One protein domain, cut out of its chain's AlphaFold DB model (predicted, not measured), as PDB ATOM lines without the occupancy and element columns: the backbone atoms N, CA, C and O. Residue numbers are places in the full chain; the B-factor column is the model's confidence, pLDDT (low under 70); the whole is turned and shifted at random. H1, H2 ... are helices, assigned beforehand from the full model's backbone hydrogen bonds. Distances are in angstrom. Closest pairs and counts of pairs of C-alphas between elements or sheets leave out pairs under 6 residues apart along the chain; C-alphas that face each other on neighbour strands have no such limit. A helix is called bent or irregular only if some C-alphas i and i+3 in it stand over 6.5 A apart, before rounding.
ATOM      1  N   SER A   5      99.874 188.115  99.354       41.38
ATOM      2  CA  SER A   5      99.743 189.053  98.230       41.38
ATOM      3  C   SER A   5      99.951 188.405  96.857       41.38
ATOM      4  O   SER A   5      99.529 188.982  95.863       41.38
ATOM      5  N   VAL A   6     100.585 187.227  96.779       44.38
ATOM      6  CA  VAL A   6     100.875 186.564  95.494       44.38
ATOM      7  C   VAL A   6      99.640 185.855  94.937       44.38
ATOM      8  O   VAL A   6      99.536 185.709  93.731       44.38
ATOM      9  N   PHE A   7      98.664 185.478  95.768       45.72
ATOM     10  CA  PHE A   7      97.468 184.776  95.292       45.72
ATOM     11  C   PHE A   7      96.416 185.719  94.682       45.72
ATOM     12  O   PHE A   7      95.903 185.430  93.605       45.72
ATOM     13  N   MET A   8      96.170 186.890  95.290       46.12
ATOM     14  CA  MET A   8      95.410 187.956  94.612       46.12
ATOM     15  C   MET A   8      96.150 188.416  93.356       46.12
ATOM     16  O   MET A   8      95.526 188.594  92.319       46.12
ATOM     17  N   ALA A   9      97.484 188.510  93.411       41.72
ATOM     18  CA  ALA A   9      98.276 188.800  92.226       41.72
ATOM     19  C   ALA A   9      98.175 187.687  91.170       41.72
ATOM     20  O   ALA A   9      98.135 188.023  90.009       41.72
ATOM     21  N   ALA A  10      98.067 186.401  91.521       42.75
ATOM     22  CA  ALA A  10      97.935 185.292  90.567       42.75
ATOM     23  C   ALA A  10      96.526 185.180  89.954       42.75
ATOM     24  O   ALA A  10      96.401 184.802  88.793       42.75
ATOM     25  N   LEU A  11      95.481 185.563  90.696       43.66
ATOM     26  CA  LEU A  11      94.135 185.794  90.152       43.66
ATOM     27  C   LEU A  11      94.116 186.995  89.190       43.66
ATOM     28  O   LEU A  11      93.440 186.941  88.170       43.66
ATOM     29  N   LEU A  12      94.898 188.041  89.481       42.56
ATOM     30  CA  LEU A  12      95.027 189.245  88.651       42.56
ATOM     31  C   LEU A  12      96.041 189.103  87.496       42.56
ATOM     32  O   LEU A  12      95.928 189.805  86.498       42.56
ATOM     33  N   HIS A  13      97.020 188.201  87.599       40.53
ATOM     34  CA  HIS A  13      98.107 188.051  86.623       40.53
ATOM     35  C   HIS A  13      97.691 187.276  85.374       40.53
ATOM     36  O   HIS A  13      98.471 187.255  84.426       40.53
ATOM     37  N   ASN A  14      96.500 186.662  85.358       44.00
ATOM     38  CA  ASN A  14      96.038 185.908  84.195       44.00
ATOM     39  C   ASN A  14      94.778 186.436  83.502       44.00
ATOM     40  O   ASN A  14      94.572 186.043  82.363       44.00
ATOM     41  N   VAL A  15      93.992 187.355  84.079       39.19
ATOM     42  CA  VAL A  15      92.979 188.120  83.324       39.19
ATOM     43  C   VAL A  15      92.700 189.449  84.039       39.19
ATOM     44  O   VAL A  15      92.015 189.505  85.054       39.19
ATOM     45  N   GLY A  16      93.219 190.548  83.494       39.66
ATOM     46  CA  GLY A  16      92.851 191.906  83.895       39.66
ATOM     47  C   GLY A  16      91.493 192.310  83.319       39.66
ATOM     48  O   GLY A  16      91.438 193.158  82.429       39.66
ATOM     49  N   SER A  17      90.398 191.699  83.787       53.22
ATOM     50  CA  SER A  17      89.042 192.109  83.405       53.22
ATOM     51  C   SER A  17      88.279 192.715  84.582       53.22
ATOM     52  O   SER A  17      88.249 192.176  85.685       53.22
ATOM     53  N   ARG A  18      87.573 193.821  84.318       54.69
ATOM     54  CA  ARG A  18      86.627 194.474  85.245       54.69
ATOM     55  C   ARG A  18      85.582 193.489  85.808       54.69
ATOM     56  O   ARG A  18      85.082 193.673  86.910       54.69
ATOM     57  N   SER A  19      85.304 192.404  85.074       59.12
ATOM     58  CA  SER A  19      84.361 191.349  85.465       59.12
ATOM     59  C   SER A  19      84.862 190.438  86.594       59.12
ATOM     60  O   SER A  19      84.048 189.908  87.358       59.12
ATOM     61  N   ASP A  20      86.180 190.276  86.739       61.38
ATOM     62  CA  ASP A  20      86.776 189.455  87.796       61.38
ATOM     63  C   ASP A  20      86.781 190.200  89.138       61.38
ATOM     64  O   ASP A  20      86.472 189.613  90.177       61.38
ATOM     65  N   GLU A  21      87.022 191.514  89.115       65.19
ATOM     66  CA  GLU A  21      86.896 192.381  90.294       65.19
ATOM     67  C   GLU A  21      85.449 192.443  90.803       65.19
ATOM     68  O   GLU A  21      85.203 192.249  91.997       65.19
ATOM     69  N   GLU A  22      84.475 192.609  89.901       69.19
ATOM     70  CA  GLU A  22      83.045 192.563  90.240       69.19
ATOM     71  C   GLU A  22      82.641 191.191  90.813       69.19
ATOM     72  O   GLU A  22      81.905 191.105  91.802       69.19
ATOM     73  N   SER A  23      83.165 190.097  90.248       73.12
ATOM     74  CA  SER A  23      82.906 188.735  90.735       73.12
ATOM     75  C   SER A  23      83.469 188.508  92.140       73.12
ATOM     76  O   SER A  23      82.792 187.923  92.993       73.12
ATOM     77  N   LEU A  24      84.677 189.006  92.420       76.56
ATOM     78  CA  LEU A  24      85.296 188.939  93.745       76.56
ATOM     79  C   LEU A  24      84.536 189.775  94.779       76.56
ATOM     80  O   LEU A  24      84.343 189.323  95.911       76.56
ATOM     81  N   GLU A  25      84.053 190.962  94.411       79.06
ATOM     82  CA  GLU A  25      83.231 191.788  95.300       79.06
ATOM     83  C   GLU A  25      81.927 191.068  95.682       79.06
ATOM     84  O   GLU A  25      81.561 191.013  96.861       79.06
ATOM     85  N   VAL A  26      81.253 190.448  94.707       82.44
ATOM     86  CA  VAL A  26      80.047 189.639  94.945       82.44
ATOM     87  C   VAL A  26      80.350 188.456  95.867       82.44
ATOM     88  O   VAL A  26      79.613 188.225  96.829       82.44
ATOM     89  N   ILE A  27      81.445 187.729  95.626       82.44
ATOM     90  CA  ILE A  27      81.877 186.612  96.479       82.44
ATOM     91  C   ILE A  27      82.125 187.089  97.914       82.44
ATOM     92  O   ILE A  27      81.658 186.449  98.858       82.44
ATOM     93  N   ASN A  28      82.796 188.225  98.102       80.44
ATOM     94  CA  ASN A  28      83.073 188.779  99.428       80.44
ATOM     95  C   ASN A  28      81.792 189.214 100.157       80.44
ATOM     96  O   ASN A  28      81.619 188.896 101.337       80.44
ATOM     97  N   LYS A  29      80.853 189.867  99.458       84.00
ATOM     98  CA  LYS A  29      79.535 190.230 100.014       84.00
ATOM     99  C   LYS A  29      78.744 188.993 100.444       84.00
ATOM    100  O   LYS A  29      78.170 188.981 101.534       84.00
ATOM    101  N   LEU A  30      78.744 187.937  99.628       86.38
ATOM    102  CA  LEU A  30      78.095 186.665  99.961       86.38
ATOM    103  C   LEU A  30      78.749 185.986 101.171       86.38
ATOM    104  O   LEU A  30      78.037 185.491 102.044       86.38
ATOM    105  N   GLY A  31      80.080 186.014 101.258       83.56
ATOM    106  CA  GLY A  31      80.823 185.497 102.407       83.56
ATOM    107  C   GLY A  31      80.488 186.236 103.703       83.56
ATOM    108  O   GLY A  31      80.192 185.603 104.717       83.56
ATOM    109  N   ALA A  32      80.436 187.570 103.668       82.06
ATOM    110  CA  ALA A  32      80.036 188.388 104.814       82.06
ATOM    111  C   ALA A  32      78.573 188.140 105.233       82.06
ATOM    112  O   ALA A  32      78.263 188.057 106.423       82.06
ATOM    113  N   ALA A  33      77.666 187.962 104.268       85.50
ATOM    114  CA  ALA A  33      76.276 187.614 104.550       85.50
ATOM    115  C   ALA A  33      76.153 186.223 105.199       85.50
ATOM    116  O   ALA A  33      75.427 186.068 106.184       85.50
ATOM    117  N   ALA A  34      76.891 185.226 104.699       86.56
ATOM    118  CA  ALA A  34      76.949 183.893 105.296       86.56
ATOM    119  C   ALA A  34      77.526 183.932 106.724       86.56
ATOM    120  O   ALA A  34      76.960 183.306 107.621       86.56
ATOM    121  N   ALA A  35      78.568 184.747 106.950       81.06
ATOM    122  CA  ALA A  35      79.122 185.068 108.270       81.06
ATOM    123  C   ALA A  35      78.067 185.558 109.251       81.06
ATOM    124  O   ALA A  35      77.886 184.977 110.323       81.06
ATOM    125  N   LYS A  36      77.317 186.585 108.857       83.25
ATOM    126  CA  LYS A  36      76.260 187.149 109.693       83.25
ATOM    127  C   LYS A  36      75.167 186.126 110.015       83.25
ATOM    128  O   LYS A  36      74.811 185.962 111.178       83.25
ATOM    129  N   ILE A  37      74.686 185.390 109.008       86.75
ATOM    130  CA  ILE A  37      73.647 184.363 109.185       86.75
ATOM    131  C   ILE A  37      74.101 183.281 110.165       86.75
ATOM    132  O   ILE A  37      73.309 182.850 111.002       86.75
ATOM    133  N   ALA A  38      75.357 182.841 110.078       83.88
ATOM    134  CA  ALA A  38      75.897 181.853 111.000       83.88
ATOM    135  C   ALA A  38      75.960 182.379 112.434       83.88
ATOM    136  O   ALA A  38      75.486 181.695 113.337       83.88
ATOM    137  N   THR A  39      76.467 183.594 112.643       80.50
ATOM    138  CA  THR A  39      76.519 184.219 113.972       80.50
ATOM    139  C   THR A  39      75.127 184.342 114.593       80.50
ATOM    140  O   THR A  39      74.915 183.895 115.723       80.50
ATOM    141  N   ASP A  40      74.151 184.857 113.842       83.38
ATOM    142  CA  ASP A  40      72.770 185.034 114.312       83.38
ATOM    143  C   ASP A  40      72.104 183.685 114.637       83.38
ATOM    144  O   ASP A  40      71.450 183.518 115.673       83.38
ATOM    145  N   ALA A  41      72.293 182.692 113.764       85.12
ATOM    146  CA  ALA A  41      71.785 181.338 113.952       85.12
ATOM    147  C   ALA A  41      72.387 180.679 115.199       85.12
ATOM    148  O   ALA A  41      71.649 180.096 116.000       85.12
ATOM    149  N   MET A  42      73.702 180.801 115.390       78.69
ATOM    150  CA  MET A  42      74.401 180.248 116.547       78.69
ATOM    151  C   MET A  42      73.961 180.919 117.843       78.69
ATOM    152  O   MET A  42      73.659 180.205 118.795       78.69
ATOM    153  N   TYR A  43      73.813 182.246 117.866       76.94
ATOM    154  CA  TYR A  43      73.278 182.971 119.022       76.94
ATOM    155  C   TYR A  43      71.893 182.450 119.435       76.94
ATOM    156  O   TYR A  43      71.634 182.206 120.614       76.94
ATOM    157  N   ILE A  44      71.008 182.215 118.459       77.50
ATOM    158  CA  ILE A  44      69.676 181.644 118.701       77.50
ATOM    159  C   ILE A  44      69.767 180.225 119.269       77.50
ATOM    160  O   ILE A  44      68.967 179.880 120.136       77.50
ATOM    161  N   ILE A  45      70.683 179.399 118.765       76.12
ATOM    162  CA  ILE A  45      70.845 178.009 119.209       76.12
ATOM    163  C   ILE A  45      71.388 177.947 120.639       76.12
ATOM    164  O   ILE A  45      70.887 177.157 121.435       76.12
ATOM    165  N   THR A  46      72.380 178.774 120.972       68.81
ATOM    166  CA  THR A  46      73.079 178.716 122.262       68.81
ATOM    167  C   THR A  46      72.319 179.401 123.395       68.81
ATOM    168  O   THR A  46      72.290 178.871 124.500       68.81
ATOM    169  N   HIS A  47      71.670 180.543 123.143       64.50
ATOM    170  CA  HIS A  47      71.066 181.365 124.205       64.50
ATOM    171  C   HIS A  47      69.556 181.185 124.359       64.50
ATOM    172  O   HIS A  47      68.958 181.715 125.292       64.50
ATOM    173  N   LYS A  48      68.894 180.468 123.444       62.78
ATOM    174  CA  LYS A  48      67.452 180.209 123.541       62.78
ATOM    175  C   LYS A  48      67.229 178.715 123.683       62.78
ATOM    176  O   LYS A  48      67.782 177.942 122.903       62.78
ATOM    177  N   VAL A  49      66.345 178.315 124.606       55.88
ATOM    178  CA  VAL A  49      65.812 176.944 124.668       55.88
ATOM    179  C   VAL A  49      65.143 176.653 123.323       55.88
ATOM    180  O   VAL A  49      64.008 177.049 123.048       55.88
ATOM    181  N   THR A  50      65.897 176.048 122.409       63.38
ATOM    182  CA  THR A  50      65.500 175.894 121.015       63.38
ATOM    183  C   THR A  50      65.045 174.466 120.781       63.38
ATOM    184  O   THR A  50      65.818 173.514 120.820       63.38
ATOM    185  N   MET A  51      63.751 174.304 120.489       76.94
ATOM    186  CA  MET A  51      63.216 173.023 120.029       76.94
ATOM    187  C   MET A  51      64.011 172.505 118.820       76.94
ATOM    188  O   MET A  51      64.366 173.276 117.927       76.94
ATOM    189  N   ARG A  52      64.188 171.180 118.721       77.62
ATOM    190  CA  ARG A  52      64.940 170.502 117.640       77.62
ATOM    191  C   ARG A  52      64.570 170.967 116.226       77.62
ATOM    192  O   ARG A  52      65.440 171.115 115.377       77.62
ATOM    193  N   LYS A  53      63.284 171.236 115.973       83.56
ATOM    194  CA  LYS A  53      62.806 171.778 114.686       83.56
ATOM    195  C   LYS A  53      63.378 173.168 114.388       83.56
ATOM    196  O   LYS A  53      63.764 173.442 113.256       83.56
ATOM    197  N   LYS A  54      63.438 174.037 115.399       85.00
ATOM    198  CA  LYS A  54      63.985 175.393 115.283       85.00
ATOM    199  C   LYS A  54      65.500 175.350 115.101       85.00
ATOM    200  O   LYS A  54      66.000 176.040 114.224       85.00
ATOM    201  N   MET A  55      66.189 174.485 115.843       83.06
ATOM    202  CA  MET A  55      67.626 174.237 115.687       83.06
ATOM    203  C   MET A  55      67.970 173.766 114.266       83.06
ATOM    204  O   MET A  55      68.798 174.382 113.605       83.06
ATOM    205  N   TYR A  56      67.256 172.760 113.744       88.19
ATOM    206  CA  TYR A  56      67.435 172.306 112.360       88.19
ATOM    207  C   TYR A  56      67.241 173.439 111.350       88.19
ATOM    208  O   TYR A  56      68.046 173.591 110.440       88.19
ATOM    209  N   ARG A  57      66.202 174.268 111.523       90.62
ATOM    210  CA  ARG A  57      65.951 175.413 110.637       90.62
ATOM    211  C   ARG A  57      67.116 176.403 110.638       90.62
ATOM    212  O   ARG A  57      67.474 176.895 109.575       90.62
ATOM    213  N   GLN A  58      67.706 176.673 111.803       88.62
ATOM    214  CA  GLN A  58      68.871 177.553 111.906       88.62
ATOM    215  C   GLN A  58      70.089 176.950 111.203       88.62
ATOM    216  O   GLN A  58      70.654 177.598 110.329       88.62
ATOM    217  N   PHE A  59      70.419 175.684 111.463       88.56
ATOM    218  CA  PHE A  59      71.492 174.990 110.743       88.56
ATOM    219  C   PHE A  59      71.268 174.956 109.224       88.56
ATOM    220  O   PHE A  59      72.201 175.152 108.448       88.56
ATOM    221  N   PHE A  60      70.021 174.772 108.788       91.69
ATOM    222  CA  PHE A  60      69.651 174.774 107.372       91.69
ATOM    223  C   PHE A  60      69.844 176.136 106.720       91.69
ATOM    224  O   PHE A  60      70.306 176.207 105.584       91.69
ATOM    225  N   ASN A  61      69.559 177.218 107.444       91.19
ATOM    226  CA  ASN A  61      69.831 178.567 106.964       91.19
ATOM    227  C   ASN A  61      71.334 178.810 106.774       91.19
ATOM    228  O   ASN A  61      71.712 179.378 105.751       91.19
ATOM    229  N   ILE A  62      72.174 178.326 107.699       89.25
ATOM    230  CA  ILE A  62      73.638 178.394 107.567       89.25
ATOM    231  C   ILE A  62      74.077 177.655 106.302       89.25
ATOM    232  O   ILE A  62      74.639 178.267 105.398       89.25
ATOM    233  N   ALA A  63      73.738 176.367 106.180       90.94
ATOM    234  CA  ALA A  63      74.128 175.554 105.027       90.94
ATOM    235  C   ALA A  63      73.633 176.145 103.693       90.94
ATOM    236  O   ALA A  63      74.324 176.081 102.677       90.94
ATOM    237  N   LYS A  64      72.445 176.762 103.677       92.69
ATOM    238  CA  LYS A  64      71.908 177.440 102.491       92.69
ATOM    239  C   LYS A  64      72.719 178.685 102.116       92.69
ATOM    240  O   LYS A  64      72.953 178.890 100.926       92.69
ATOM    241  N   ALA A  65      73.122 179.501 103.090       90.12
ATOM    242  CA  ALA A  65      73.938 180.690 102.850       90.12
ATOM    243  C   ALA A  65      75.340 180.317 102.345       90.12
ATOM    244  O   ALA A  65      75.778 180.834 101.318       90.12
ATOM    245  N   GLU A  66      75.982 179.336 102.986       90.19
ATOM    246  CA  GLU A  66      77.273 178.782 102.547       90.19
ATOM    247  C   GLU A  66      77.226 178.266 101.114       90.19
ATOM    248  O   GLU A  66      78.115 178.538 100.310       90.19
ATOM    249  N   ARG A  67      76.153 177.554 100.759       92.75
ATOM    250  CA  ARG A  67      75.980 177.017  99.411       92.75
ATOM    251  C   ARG A  67      75.973 178.112  98.346       92.75
ATOM    252  O   ARG A  67      76.501 177.890  97.258       92.75
ATOM    253  N   LEU A  68      75.329 179.249  98.617       91.31
ATOM    254  CA  LEU A  68      75.294 180.374  97.675       91.31
ATOM    255  C   LEU A  68      76.695 180.943  97.468       91.31
ATOM    256  O   LEU A  68      77.102 181.164  96.330       91.31
ATOM    257  N   TRP A  69      77.435 181.106  98.560       89.06
ATOM    258  CA  TRP A  69      78.797 181.609  98.523       89.06
ATOM    259  C   TRP A  69      79.754 180.663  97.785       89.06
ATOM    260  O   TRP A  69      80.400 181.070  96.822       89.06
ATOM    261  N   LEU A  70      79.769 179.376  98.146       89.94
ATOM    262  CA  LEU A  70      80.593 178.366  97.475       89.94
ATOM    263  C   LEU A  70      80.269 178.218  95.991       89.94
ATOM    264  O   LEU A  70      81.160 177.972  95.184       89.94
ATOM    265  N   ARG A  71      78.995 178.352  95.613       92.19
ATOM    266  CA  ARG A  71      78.599 178.299  94.207       92.19
ATOM    267  C   ARG A  71      79.188 179.475  93.427       92.19
ATOM    268  O   ARG A  71      79.615 179.268  92.299       92.19
ATOM    269  N   ALA A  72      79.234 180.671  94.012       88.25
ATOM    270  CA  ALA A  72      79.875 181.821  93.379       88.25
ATOM    271  C   ALA A  72      81.386 181.591  93.196       88.25
ATOM    272  O   ALA A  72      81.898 181.808  92.101       88.25
ATOM    273  N   ILE A  73      82.063 181.052  94.219       86.12
ATOM    274  CA  ILE A  73      83.486 180.672  94.145       86.12
ATOM    275  C   ILE A  73      83.720 179.640  93.033       86.12
ATOM    276  O   ILE A  73      84.560 179.854  92.164       86.12
ATOM    277  N   LYS A  74      82.941 178.551  93.016       88.31
ATOM    278  CA  LYS A  74      83.048 177.511  91.985       88.31
ATOM    279  C   LYS A  74      82.825 178.085  90.585       88.31
ATOM    280  O   LYS A  74      83.592 177.780  89.688       88.31
ATOM    281  N   ASN A  75      81.812 178.928  90.395       87.94
ATOM    282  CA  ASN A  75      81.527 179.518  89.086       87.94
ATOM    283  C   ASN A  75      82.686 180.391  88.579       87.94
ATOM    284  O   ASN A  75      82.968 180.388  87.385       87.94
ATOM    285  N   MET A  76      83.354 181.130  89.469       84.06
ATOM    286  CA  MET A  76      84.559 181.890  89.125       84.06
ATOM    287  C   MET A  76      85.703 180.949  88.720       84.06
ATOM    288  O   MET A  76      86.357 181.165  87.706       84.06
ATOM    289  N   TRP A  77      85.901 179.860  89.464       87.38
ATOM    290  CA  TRP A  77      86.900 178.835  89.149       87.38
ATOM    291  C   TRP A  77      86.638 178.099  87.834       87.38
ATOM    292  O   TRP A  77      87.579 177.835  87.094       87.38
ATOM    293  N   ASP A  78      85.376 177.793  87.531       85.50
ATOM    294  CA  ASP A  78      84.974 177.142  86.281       85.50
ATOM    295  C   ASP A  78      85.264 178.028  85.060       85.50
ATOM    296  O   ASP A  78      85.596 177.513  83.998       85.50
ATOM    297  N   ARG A  79      85.129 179.354  85.206       81.19
ATOM    298  CA  ARG A  79      85.378 180.327  84.130       81.19
ATOM    299  C   ARG A  79      86.863 180.585  83.907       81.19
ATOM    300  O   ARG A  79      87.302 180.622  82.764       81.19
ATOM    301  N   ASN A  80      87.615 180.745  84.995       76.19
ATOM    302  CA  ASN A  80      88.996 181.231  84.934       76.19
ATOM    303  C   ASN A  80      90.033 180.096  84.951       76.19
ATOM    304  O   ASN A  80      91.220 180.353  84.784       76.19
ATOM    305  N   GLY A  81      89.590 178.850  85.150       73.88
ATOM    306  CA  GLY A  81      90.456 177.681  85.259       73.88
ATOM    307  C   GLY A  81      91.181 177.641  86.603       73.88
ATOM    308  O   GLY A  81      92.165 178.339  86.828       73.88
ATOM    309  N   TYR A  82      90.712 176.795  87.522       78.19
ATOM    310  CA  TYR A  82      91.346 176.640  88.830       78.19
ATOM    311  C   TYR A  82      92.291 175.438  88.881       78.19
ATOM    312  O   TYR A  82      91.911 174.312  88.572       78.19
ATOM    313  N   ILE A  83      93.531 175.689  89.305       72.44
ATOM    314  CA  ILE A  83      94.654 174.749  89.158       72.44
ATOM    315  C   ILE A  83      94.698 173.702  90.288       72.44
ATOM    316  O   ILE A  83      95.156 172.581  90.076       72.44
ATOM    317  N   LYS A  84      94.211 174.018  91.499       77.88
ATOM    318  CA  LYS A  84      94.281 173.089  92.644       77.88
ATOM    319  C   LYS A  84      93.097 172.121  92.661       77.88
ATOM    320  O   LYS A  84      92.057 172.390  93.263       77.88
ATOM    321  N   VAL A  85      93.288 170.965  92.031       79.69
ATOM    322  CA  VAL A  85      92.265 169.918  91.866       79.69
ATOM    323  C   VAL A  85      91.674 169.451  93.204       79.69
ATOM    324  O   VAL A  85      90.454 169.327  93.319       79.69
ATOM    325  N   ASP A  86      92.491 169.267  94.243       80.56
ATOM    326  CA  ASP A  86      92.015 168.756  95.538       80.56
ATOM    327  C   ASP A  86      91.032 169.707  96.225       80.56
ATOM    328  O   ASP A  86      89.974 169.291  96.705       80.56
ATOM    329  N   LEU A  87      91.338 171.008  96.230       80.38
ATOM    330  CA  LEU A  87      90.469 172.009  96.844       80.38
ATOM    331  C   LEU A  87      89.195 172.230  96.023       80.38
ATOM    332  O   LEU A  87      88.110 172.374  96.591       80.38
ATOM    333  N   TYR A  88      89.306 172.191  94.693       83.88
ATOM    334  CA  TYR A  88      88.155 172.208  93.793       83.88
ATOM    335  C   TYR A  88      87.199 171.041  94.081       83.88
ATOM    336  O   TYR A  88      85.993 171.233  94.260       83.88
ATOM    337  N   ASN A  89      87.751 169.832  94.216       86.75
ATOM    338  CA  ASN A  89      86.998 168.631  94.563       86.75
ATOM    339  C   ASN A  89      86.368 168.736  95.958       86.75
ATOM    340  O   ASN A  89      85.198 168.390  96.127       86.75
ATOM    341  N   ALA A  90      87.084 169.278  96.945       84.31
ATOM    342  CA  ALA A  90      86.546 169.502  98.288       84.31
ATOM    343  C   ALA A  90      85.343 170.467  98.287       84.31
ATOM    344  O   ALA A  90      84.328 170.202  98.944       84.31
ATOM    345  N   VAL A  91      85.410 171.556  97.511       86.81
ATOM    346  CA  VAL A  91      84.289 172.497  97.339       86.81
ATOM    347  C   VAL A  91      83.103 171.825  96.645       86.81
ATOM    348  O   VAL A  91      81.966 171.969  97.103       86.81
ATOM    349  N   ASN A  92      83.341 171.029  95.602       89.81
ATOM    350  CA  ASN A  92      82.283 170.288  94.907       89.81
ATOM    351  C   ASN A  92      81.593 169.259  95.801       89.81
ATOM    352  O   ASN A  92      80.361 169.201  95.837       89.81
ATOM    353  N   ASN A  93      82.369 168.500  96.569       88.81
ATOM    354  CA  ASN A  93      81.844 167.539  97.533       88.81
ATOM    355  C   ASN A  93      80.987 168.239  98.595       88.81
ATOM    356  O   ASN A  93      79.893 167.773  98.919       88.81
ATOM    357  N   SER A  94      81.424 169.408  99.068       89.31
ATOM    358  CA  SER A  94      80.672 170.222 100.028       89.31
ATOM    359  C   SER A  94      79.356 170.740  99.438       89.31
ATOM    360  O   SER A  94      78.296 170.597 100.054       89.31
ATOM    361  N   LEU A  95      79.382 171.265  98.208       92.44
ATOM    362  CA  LEU A  95      78.183 171.691  97.479       92.44
ATOM    363  C   LEU A  95      77.201 170.532  97.257       92.44
ATOM    364  O   LEU A  95      75.988 170.706  97.423       92.44
ATOM    365  N   HIS A  96      77.713 169.350  96.911       92.12
ATOM    366  CA  HIS A  96      76.910 168.148  96.724       92.12
ATOM    367  C   HIS A  96      76.269 167.679  98.037       92.12
ATOM    368  O   HIS A  96      75.071 167.380  98.070       92.12
ATOM    369  N   ALA A  97      77.027 167.679  99.137       89.94
ATOM    370  CA  ALA A  97      76.526 167.317 100.459       89.94
ATOM    371  C   ALA A  97      75.391 168.257 100.908       89.94
ATOM    372  O   ALA A  97      74.325 167.793 101.316       89.94
ATOM    373  N   MET A  98      75.558 169.574 100.723       93.00
ATOM    374  CA  MET A  98      74.505 170.566 100.992       93.00
ATOM    375  C   MET A  98      73.262 170.355 100.121       93.00
ATOM    376  O   MET A  98      72.135 170.538 100.583       93.00
ATOM    377  N   PHE A  99      73.435 169.980  98.850       91.31
ATOM    378  CA  PHE A  99      72.314 169.665  97.962       91.31
ATOM    379  C   PHE A  99      71.547 168.418  98.422       91.31
ATOM    380  O   PHE A  99      70.313 168.418  98.421       91.31
ATOM    381  N   CYS A 100      72.263 167.388  98.879       90.19
ATOM    382  CA  CYS A 100      71.686 166.126  99.335       90.19
ATOM    383  C   CYS A 100      70.863 166.233 100.624       90.19
ATOM    384  O   CYS A 100      70.105 165.307 100.909       90.19
ATOM    385  N   LEU A 101      70.918 167.349 101.362       90.25
ATOM    386  CA  LEU A 101      70.070 167.562 102.543       90.25
ATOM    387  C   LEU A 101      68.569 167.415 102.238       90.25
ATOM    388  O   LEU A 101      67.826 166.909 103.075       90.25
ATOM    389  N   ARG A 102      68.138 167.753 101.013       89.94
ATOM    390  CA  ARG A 102      66.741 167.610 100.558       89.94
ATOM    391  C   ARG A 102      66.234 166.166 100.586       89.94
ATOM    392  O   ARG A 102      65.053 165.927 100.816       89.94
ATOM    393  N   LYS A 103      67.123 165.178 100.420       91.25
ATOM    394  CA  LYS A 103      66.766 163.745 100.488       91.25
ATOM    395  C   LYS A 103      66.207 163.358 101.863       91.25
ATOM    396  O   LYS A 103      65.488 162.370 101.995       91.25
ATOM    397  N   TYR A 104      66.501 164.156 102.889       88.62
ATOM    398  CA  TYR A 104      66.088 163.903 104.262       88.62
ATOM    399  C   TYR A 104      64.829 164.682 104.673       88.62
ATOM    400  O   TYR A 104      64.418 164.588 105.828       88.62
ATOM    401  N   ASP A 105      64.158 165.398 103.762       86.00
ATOM    402  CA  ASP A 105      63.013 166.264 104.091       86.00
ATOM    403  C   ASP A 105      61.811 165.513 104.691       86.00
ATOM    404  O   ASP A 105      61.106 166.065 105.540       86.00
ATOM    405  N   HIS A 106      61.627 164.233 104.373       87.75
ATOM    406  CA  HIS A 106      60.574 163.393 104.969       87.75
ATOM    407  C   HIS A 106      61.041 162.583 106.188       87.75
ATOM    408  O   HIS A 106      60.255 161.881 106.822       87.75
ATOM    409  N   HIS A 107      62.320 162.684 106.555       88.38
ATOM    410  CA  HIS A 107      62.881 161.919 107.660       88.38
ATOM    411  C   HIS A 107      62.583 162.559 109.019       88.38
ATOM    412  O   HIS A 107      62.232 163.736 109.158       88.38
ATOM    413  N   LYS A 108      62.754 161.757 110.072       87.25
ATOM    414  CA  LYS A 108      62.575 162.195 111.458       87.25
ATOM    415  C   LYS A 108      63.600 163.280 111.809       87.25
ATOM    416  O   LYS A 108      64.739 163.241 111.349       87.25
ATOM    417  N   ILE A 109      63.211 164.228 112.667       85.94
ATOM    418  CA  ILE A 109      63.998 165.446 112.948       85.94
ATOM    419  C   ILE A 109      65.436 165.179 113.419       85.94
ATOM    420  O   ILE A 109      66.319 165.977 113.140       85.94
ATOM    421  N   TRP A 110      65.693 164.064 114.104       79.88
ATOM    422  CA  TRP A 110      67.050 163.719 114.533       79.88
ATOM    423  C   TRP A 110      67.953 163.306 113.368       79.88
ATOM    424  O   TRP A 110      69.105 163.702 113.363       79.88
ATOM    425  N   ILE A 111      67.427 162.590 112.366       84.12
ATOM    426  CA  ILE A 111      68.188 162.205 111.163       84.12
ATOM    427  C   ILE A 111      68.560 163.467 110.389       84.12
ATOM    428  O   ILE A 111      69.689 163.633 109.949       84.12
ATOM    429  N   LYS A 112      67.606 164.398 110.276       87.12
ATOM    430  CA  LYS A 112      67.837 165.709 109.666       87.12
ATOM    431  C   LYS A 112      68.941 166.492 110.381       87.12
ATOM    432  O   LYS A 112      69.778 167.090 109.718       87.12
ATOM    433  N   LEU A 113      68.928 166.489 111.716       85.00
ATOM    434  CA  LEU A 113      69.938 167.153 112.545       85.00
ATOM    435  C   LEU A 113      71.325 166.516 112.406       85.00
ATOM    436  O   LEU A 113      72.302 167.233 112.254       85.00
ATOM    437  N   GLU A 114      71.399 165.189 112.403       83.62
ATOM    438  CA  GLU A 114      72.644 164.449 112.182       83.62
ATOM    439  C   GLU A 114      73.233 164.775 110.804       83.62
ATOM    440  O   GLU A 114      74.373 165.209 110.686       83.62
ATOM    441  N   LYS A 115      72.417 164.687 109.748       88.50
ATOM    442  CA  LYS A 115      72.893 164.928 108.380       88.50
ATOM    443  C   LYS A 115      73.304 166.366 108.130       88.50
ATOM    444  O   LYS A 115      74.258 166.608 107.396       88.50
ATOM    445  N   ILE A 116      72.604 167.332 108.719       88.06
ATOM    446  CA  ILE A 116      73.021 168.722 108.576       88.06
ATOM    447  C   ILE A 116      74.287 169.036 109.361       88.06
ATOM    448  O   ILE A 116      75.077 169.865 108.926       88.06
ATOM    449  N   GLN A 117      74.512 168.352 110.476       81.44
ATOM    450  CA  GLN A 117      75.746 168.476 111.230       81.44
ATOM    451  C   GLN A 117      76.941 167.934 110.442       81.44
ATOM    452  O   GLN A 117      77.952 168.626 110.371       81.44
ATOM    453  N   ASP A 118      76.806 166.773 109.789       83.88
ATOM    454  CA  ASP A 118      77.836 166.235 108.882       83.88
ATOM    455  C   ASP A 118      78.237 167.292 107.831       83.88
ATOM    456  O   ASP A 118      79.414 167.548 107.579       83.88
ATOM    457  N   VAL A 119      77.240 167.979 107.263       88.12
ATOM    458  CA  VAL A 119      77.457 169.062 106.291       88.12
ATOM    459  C   VAL A 119      78.149 170.275 106.918       88.12
ATOM    460  O   VAL A 119      79.052 170.836 106.303       88.12
ATOM    461  N   LEU A 120      77.761 170.688 108.127       83.56
ATOM    462  CA  LEU A 120      78.384 171.820 108.826       83.56
ATOM    463  C   LEU A 120      79.837 171.537 109.240       83.56
ATOM    464  O   LEU A 120      80.656 172.455 109.236       83.56
ATOM    465  N   LEU A 121      80.176 170.285 109.548       80.56
ATOM    466  CA  LEU A 121      81.559 169.875 109.804       80.56
ATOM    467  C   LEU A 121      82.410 170.004 108.540       80.56
ATOM    468  O   LEU A 121      83.444 170.668 108.573       80.56
ATOM    469  N   ASN A 122      81.917 169.481 107.413       80.44
ATOM    470  CA  ASN A 122      82.572 169.659 106.116       80.44
ATOM    471  C   ASN A 122      82.728 171.145 105.763       80.44
ATOM    472  O   ASN A 122      83.753 171.539 105.206       80.44
ATOM    473  N   ILE A 123      81.738 171.972 106.133       83.31
ATOM    474  CA  ILE A 123      81.798 173.425 105.960       83.31
ATOM    475  C   ILE A 123      82.993 174.042 106.667       83.31
ATOM    476  O   ILE A 123      83.736 174.830 106.080       83.31
ATOM    477  N   ASN A 124      83.180 173.674 107.928       75.69
ATOM    478  CA  ASN A 124      84.269 174.199 108.726       75.69
ATOM    479  C   ASN A 124      85.634 173.793 108.146       75.69
ATOM    480  O   ASN A 124      86.523 174.633 108.010       75.69
ATOM    481  N   THR A 125      85.772 172.533 107.720       75.69
ATOM    482  CA  THR A 125      87.012 172.019 107.123       75.69
ATOM    483  C   THR A 125      87.384 172.752 105.836       75.69
ATOM    484  O   THR A 125      88.513 173.226 105.716       75.69
ATOM    485  N   TYR A 126      86.463 172.919 104.875       77.12
ATOM    486  CA  TYR A 126      86.835 173.632 103.646       77.12
ATOM    487  C   TYR A 126      87.114 175.113 103.909       77.12
ATOM    488  O   TYR A 126      87.968 175.689 103.242       77.12
ATOM    489  N   ARG A 127      86.418 175.753 104.861       73.56
ATOM    490  CA  ARG A 127      86.659 177.162 105.212       73.56
ATOM    491  C   ARG A 127      88.079 177.359 105.725       73.56
ATOM    492  O   ARG A 127      88.743 178.303 105.300       73.56
ATOM    493  N   GLN A 128      88.563 176.445 106.564       74.19
ATOM    494  CA  GLN A 128      89.961 176.425 106.994       74.19
ATOM    495  C   GLN A 128      90.906 176.289 105.796       74.19
ATOM    496  O   GLN A 128      91.809 177.109 105.666       74.19
ATOM    497  N   ASN A 129      90.631 175.360 104.875       73.00
ATOM    498  CA  ASN A 129      91.456 175.157 103.679       73.00
ATOM    499  C   ASN A 129      91.483 176.393 102.757       73.00
ATOM    500  O   ASN A 129      92.542 176.802 102.295       73.00
ATOM    501  N   LEU A 130      90.336 177.037 102.511       72.12
ATOM    502  CA  LEU A 130      90.269 178.270 101.714       72.12
ATOM    503  C   LEU A 130      91.035 179.427 102.377       72.12
ATOM    504  O   LEU A 130      91.614 180.266 101.689       72.12
ATOM    505  N   THR A 131      91.039 179.471 103.711       71.44
ATOM    506  CA  THR A 131      91.759 180.486 104.492       71.44
ATOM    507  C   THR A 131      93.262 180.248 104.465       71.44
ATOM    508  O   THR A 131      94.020 181.182 104.211       71.44
ATOM    509  N   SER A 132      93.705 179.008 104.703       68.06
ATOM    510  CA  SER A 132      95.127 178.645 104.673       68.06
ATOM    511  C   SER A 132      95.741 178.875 103.298       68.06
ATOM    512  O   SER A 132      96.905 179.241 103.194       68.06
ATOM    513  N   GLU A 133      94.937 178.715 102.249       66.19
ATOM    514  CA  GLU A 133      95.329 178.966 100.864       66.19
ATOM    515  C   GLU A 133      95.312 180.454 100.477       66.19
ATOM    516  O   GLU A 133      95.627 180.809  99.344       66.19
ATOM    517  N   GLY A 134      94.933 181.347 101.398       60.81
ATOM    518  CA  GLY A 134      94.882 182.788 101.150       60.81
ATOM    519  C   GLY A 134      93.818 183.209 100.131       60.81
ATOM    520  O   GLY A 134      93.828 184.352  99.683       60.81
ATOM    521  N   ILE A 135      92.892 182.309  99.780       62.12
ATOM    522  CA  ILE A 135      91.793 182.568  98.839       62.12
ATOM    523  C   ILE A 135      90.792 183.537  99.469       62.12
ATOM    524  O   ILE A 135      90.147 184.317  98.773       62.12
ATOM    525  N   LEU A 136      90.667 183.504 100.798       60.69
ATOM    526  CA  LEU A 136      89.741 184.332 101.554       60.69
ATOM    527  C   LEU A 136      90.409 184.935 102.788       60.69
ATOM    528  O   LEU A 136      91.122 184.260 103.529       60.69
ATOM    529  N   LYS A 137      90.086 186.202 103.068       53.28
ATOM    530  CA  LYS A 137      90.302 186.805 104.387       53.28
ATOM    531  C   LYS A 137      89.173 186.350 105.302       53.28
ATOM    532  O   LYS A 137      88.097 186.940 105.326       53.28
ATOM    533  N   TYR A 138      89.400 185.254 106.006       48.16
ATOM    534  CA  TYR A 138      88.419 184.693 106.919       48.16
ATOM    535  C   TYR A 138      88.431 185.450 108.250       48.16
ATOM    536  O   TYR A 138      89.466 185.461 108.921       48.16
ATOM    537  N   PRO A 139      87.324 186.083 108.675       46.31
ATOM    538  CA  PRO A 139      87.236 186.559 110.043       46.31
ATOM    539  C   PRO A 139      87.248 185.336 110.968       46.31
ATOM    540  O   PRO A 139      86.463 184.401 110.813       46.31
ATOM    541  N   SER A 140      88.160 185.339 111.939       44.75
ATOM    542  CA  SER A 140      88.408 184.278 112.929       44.75
ATOM    543  C   SER A 140      87.206 183.930 113.828       44.75
ATOM    544  O   SER A 140      87.301 183.044 114.677       44.75
ATOM    545  N   THR A 141      86.052 184.568 113.619       42.06
ATOM    546  CA  THR A 141      84.795 184.426 114.372       42.06
ATOM    547  C   THR A 141      84.159 183.039 114.318       42.06
ATOM    548  O   THR A 141      83.180 182.800 115.013       42.06
ATOM    549  N   TYR A 142      84.699 182.114 113.529       41.97
ATOM    550  CA  TYR A 142      84.183 180.751 113.380       41.97
ATOM    551  C   TYR A 142      85.029 179.666 114.046       41.97
ATOM    552  O   TYR A 142      84.587 178.520 114.108       41.97
ATOM    553  N   ASN A 143      86.191 180.008 114.614       42.62
ATOM    554  CA  ASN A 143      86.904 179.099 115.523       42.62
ATOM    555  C   ASN A 143      86.062 178.755 116.768       42.62
ATOM    556  O   ASN A 143      86.377 177.821 117.498       42.62
ATOM    557  N   THR A 144      84.974 179.496 116.987       41.16
ATOM    558  CA  THR A 144      83.983 179.310 118.046       41.16
ATOM    559  C   THR A 144      82.694 178.648 117.567       41.16
ATOM    560  O   THR A 144      81.727 178.638 118.328       41.16
ATOM    561  N   LEU A 145      82.634 178.065 116.355       41.56
ATOM    562  CA  LEU A 145      81.618 177.041 116.099       41.56
ATOM    563  C   LEU A 145      81.861 175.953 117.150       41.56
ATOM    564  O   LEU A 145      82.904 175.298 117.094       41.56
ATOM    565  N   PRO A 146      80.974 175.795 118.145       40.03
ATOM    566  CA  PRO A 146      81.206 174.831 119.195       40.03
ATOM    567  C   PRO A 146      81.362 173.474 118.520       40.03
ATOM    568  O   PRO A 146      80.492 173.061 117.744       40.03
ATOM    569  N   GLN A 147      82.484 172.804 118.803       42.31
ATOM    570  CA  GLN A 147      82.652 171.406 118.435       42.31
ATOM    571  C   GLN A 147      81.399 170.639 118.871       42.31
ATOM    572  O   GLN A 147      80.739 171.043 119.835       42.31
TER     573      GLN A 147
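What this domain is: This is residues 5 to 147 of the 193 residues of an uncharacterized protein of Clastoptera arizonana (Arizona spittle bug) (UniProt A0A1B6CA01). The longest helix, H2, folds back along H3, and on the other side of H3 the helix pair H4 and H5 packs at a slant, the centres of H3, H4 and H5 making a triangle. Short H1 sits apart at one end, and the tail, residues 133 to 147, folds back from the end of H5 past the gap between H2 and H5. H3, H4 and H5 form an up-and-down bundle, each helix running against the one before it. The printed part has 143 residues with five named helices, H1 to H5 in chain order, and no named strand; its class is all helix. It is compact, with a radius of gyration of the C-alphas of 16.3 A, yet elongated, spanning 50 by 29 by 23 A.

Where its parts are: Find C-alpha 18 at (86.627, 194.474, 85.245); from there H2 runs through residues 18 to 47, 44.0 A. H3, residues 52 to 80, comes back over 42.0 A. Look next at H4, residues 85 to 104, 29.6 A long; it is neither bent nor irregular, but only just: C-alphas 99 and 102 are 6.5 A apart. H5, residues 109 to 132, covers 34.8 A and ends at C-alpha 132, (95.127, 178.645, 104.673). Before H2 stands H1, residues 5 to 12, beginning at C-alpha 5, (99.743, 189.053, 98.230).

How they stand to each other: Start from H2, which touches H3 in a hairpin at a shallow tilt of 14 degrees, opposite ways; the closest C-alphas, of Ala 34 and Ala 65, are 5.0 A apart. H3 is the hub, touching three helices. With residues 63 to 74 alone it touches H4, another hairpin, closest at the C-alphas of Arg 67 and Leu 95, 6.1 A; the tilt of 36 degrees, opposite ways, is only just steep. H3 also touches H5, the same way at an only just steep tilt of 38 degrees, with the C-alphas of Tyr 56 and Leu 113 closest at 5.7 A. H4 and H5 form a third hairpin and touch at a shallow tilt of 17 degrees, opposite ways; their closest C-alphas, of Tyr 104 and Lys 112, are 6.0 A apart. H2 is apart from H4 and H5. H1 touches no helix, and is only just apart from H2, at 8.3 A. In H1, H2, H3 and H5 every O i to N i+4 pair is within hydrogen-bond range; in H4, 13 of 16 are.

The domain as a whole: The two C-alphas farthest apart, of Asn 14 and Val 49, are 51.3 A apart. The printed part has no cut, and its four links between helices are tight. Look at the B-factor column: the mean pLDDT of the printed part is 75.2, and residues 5 to 22, 46 to 50 and 132 to 147 are under 70.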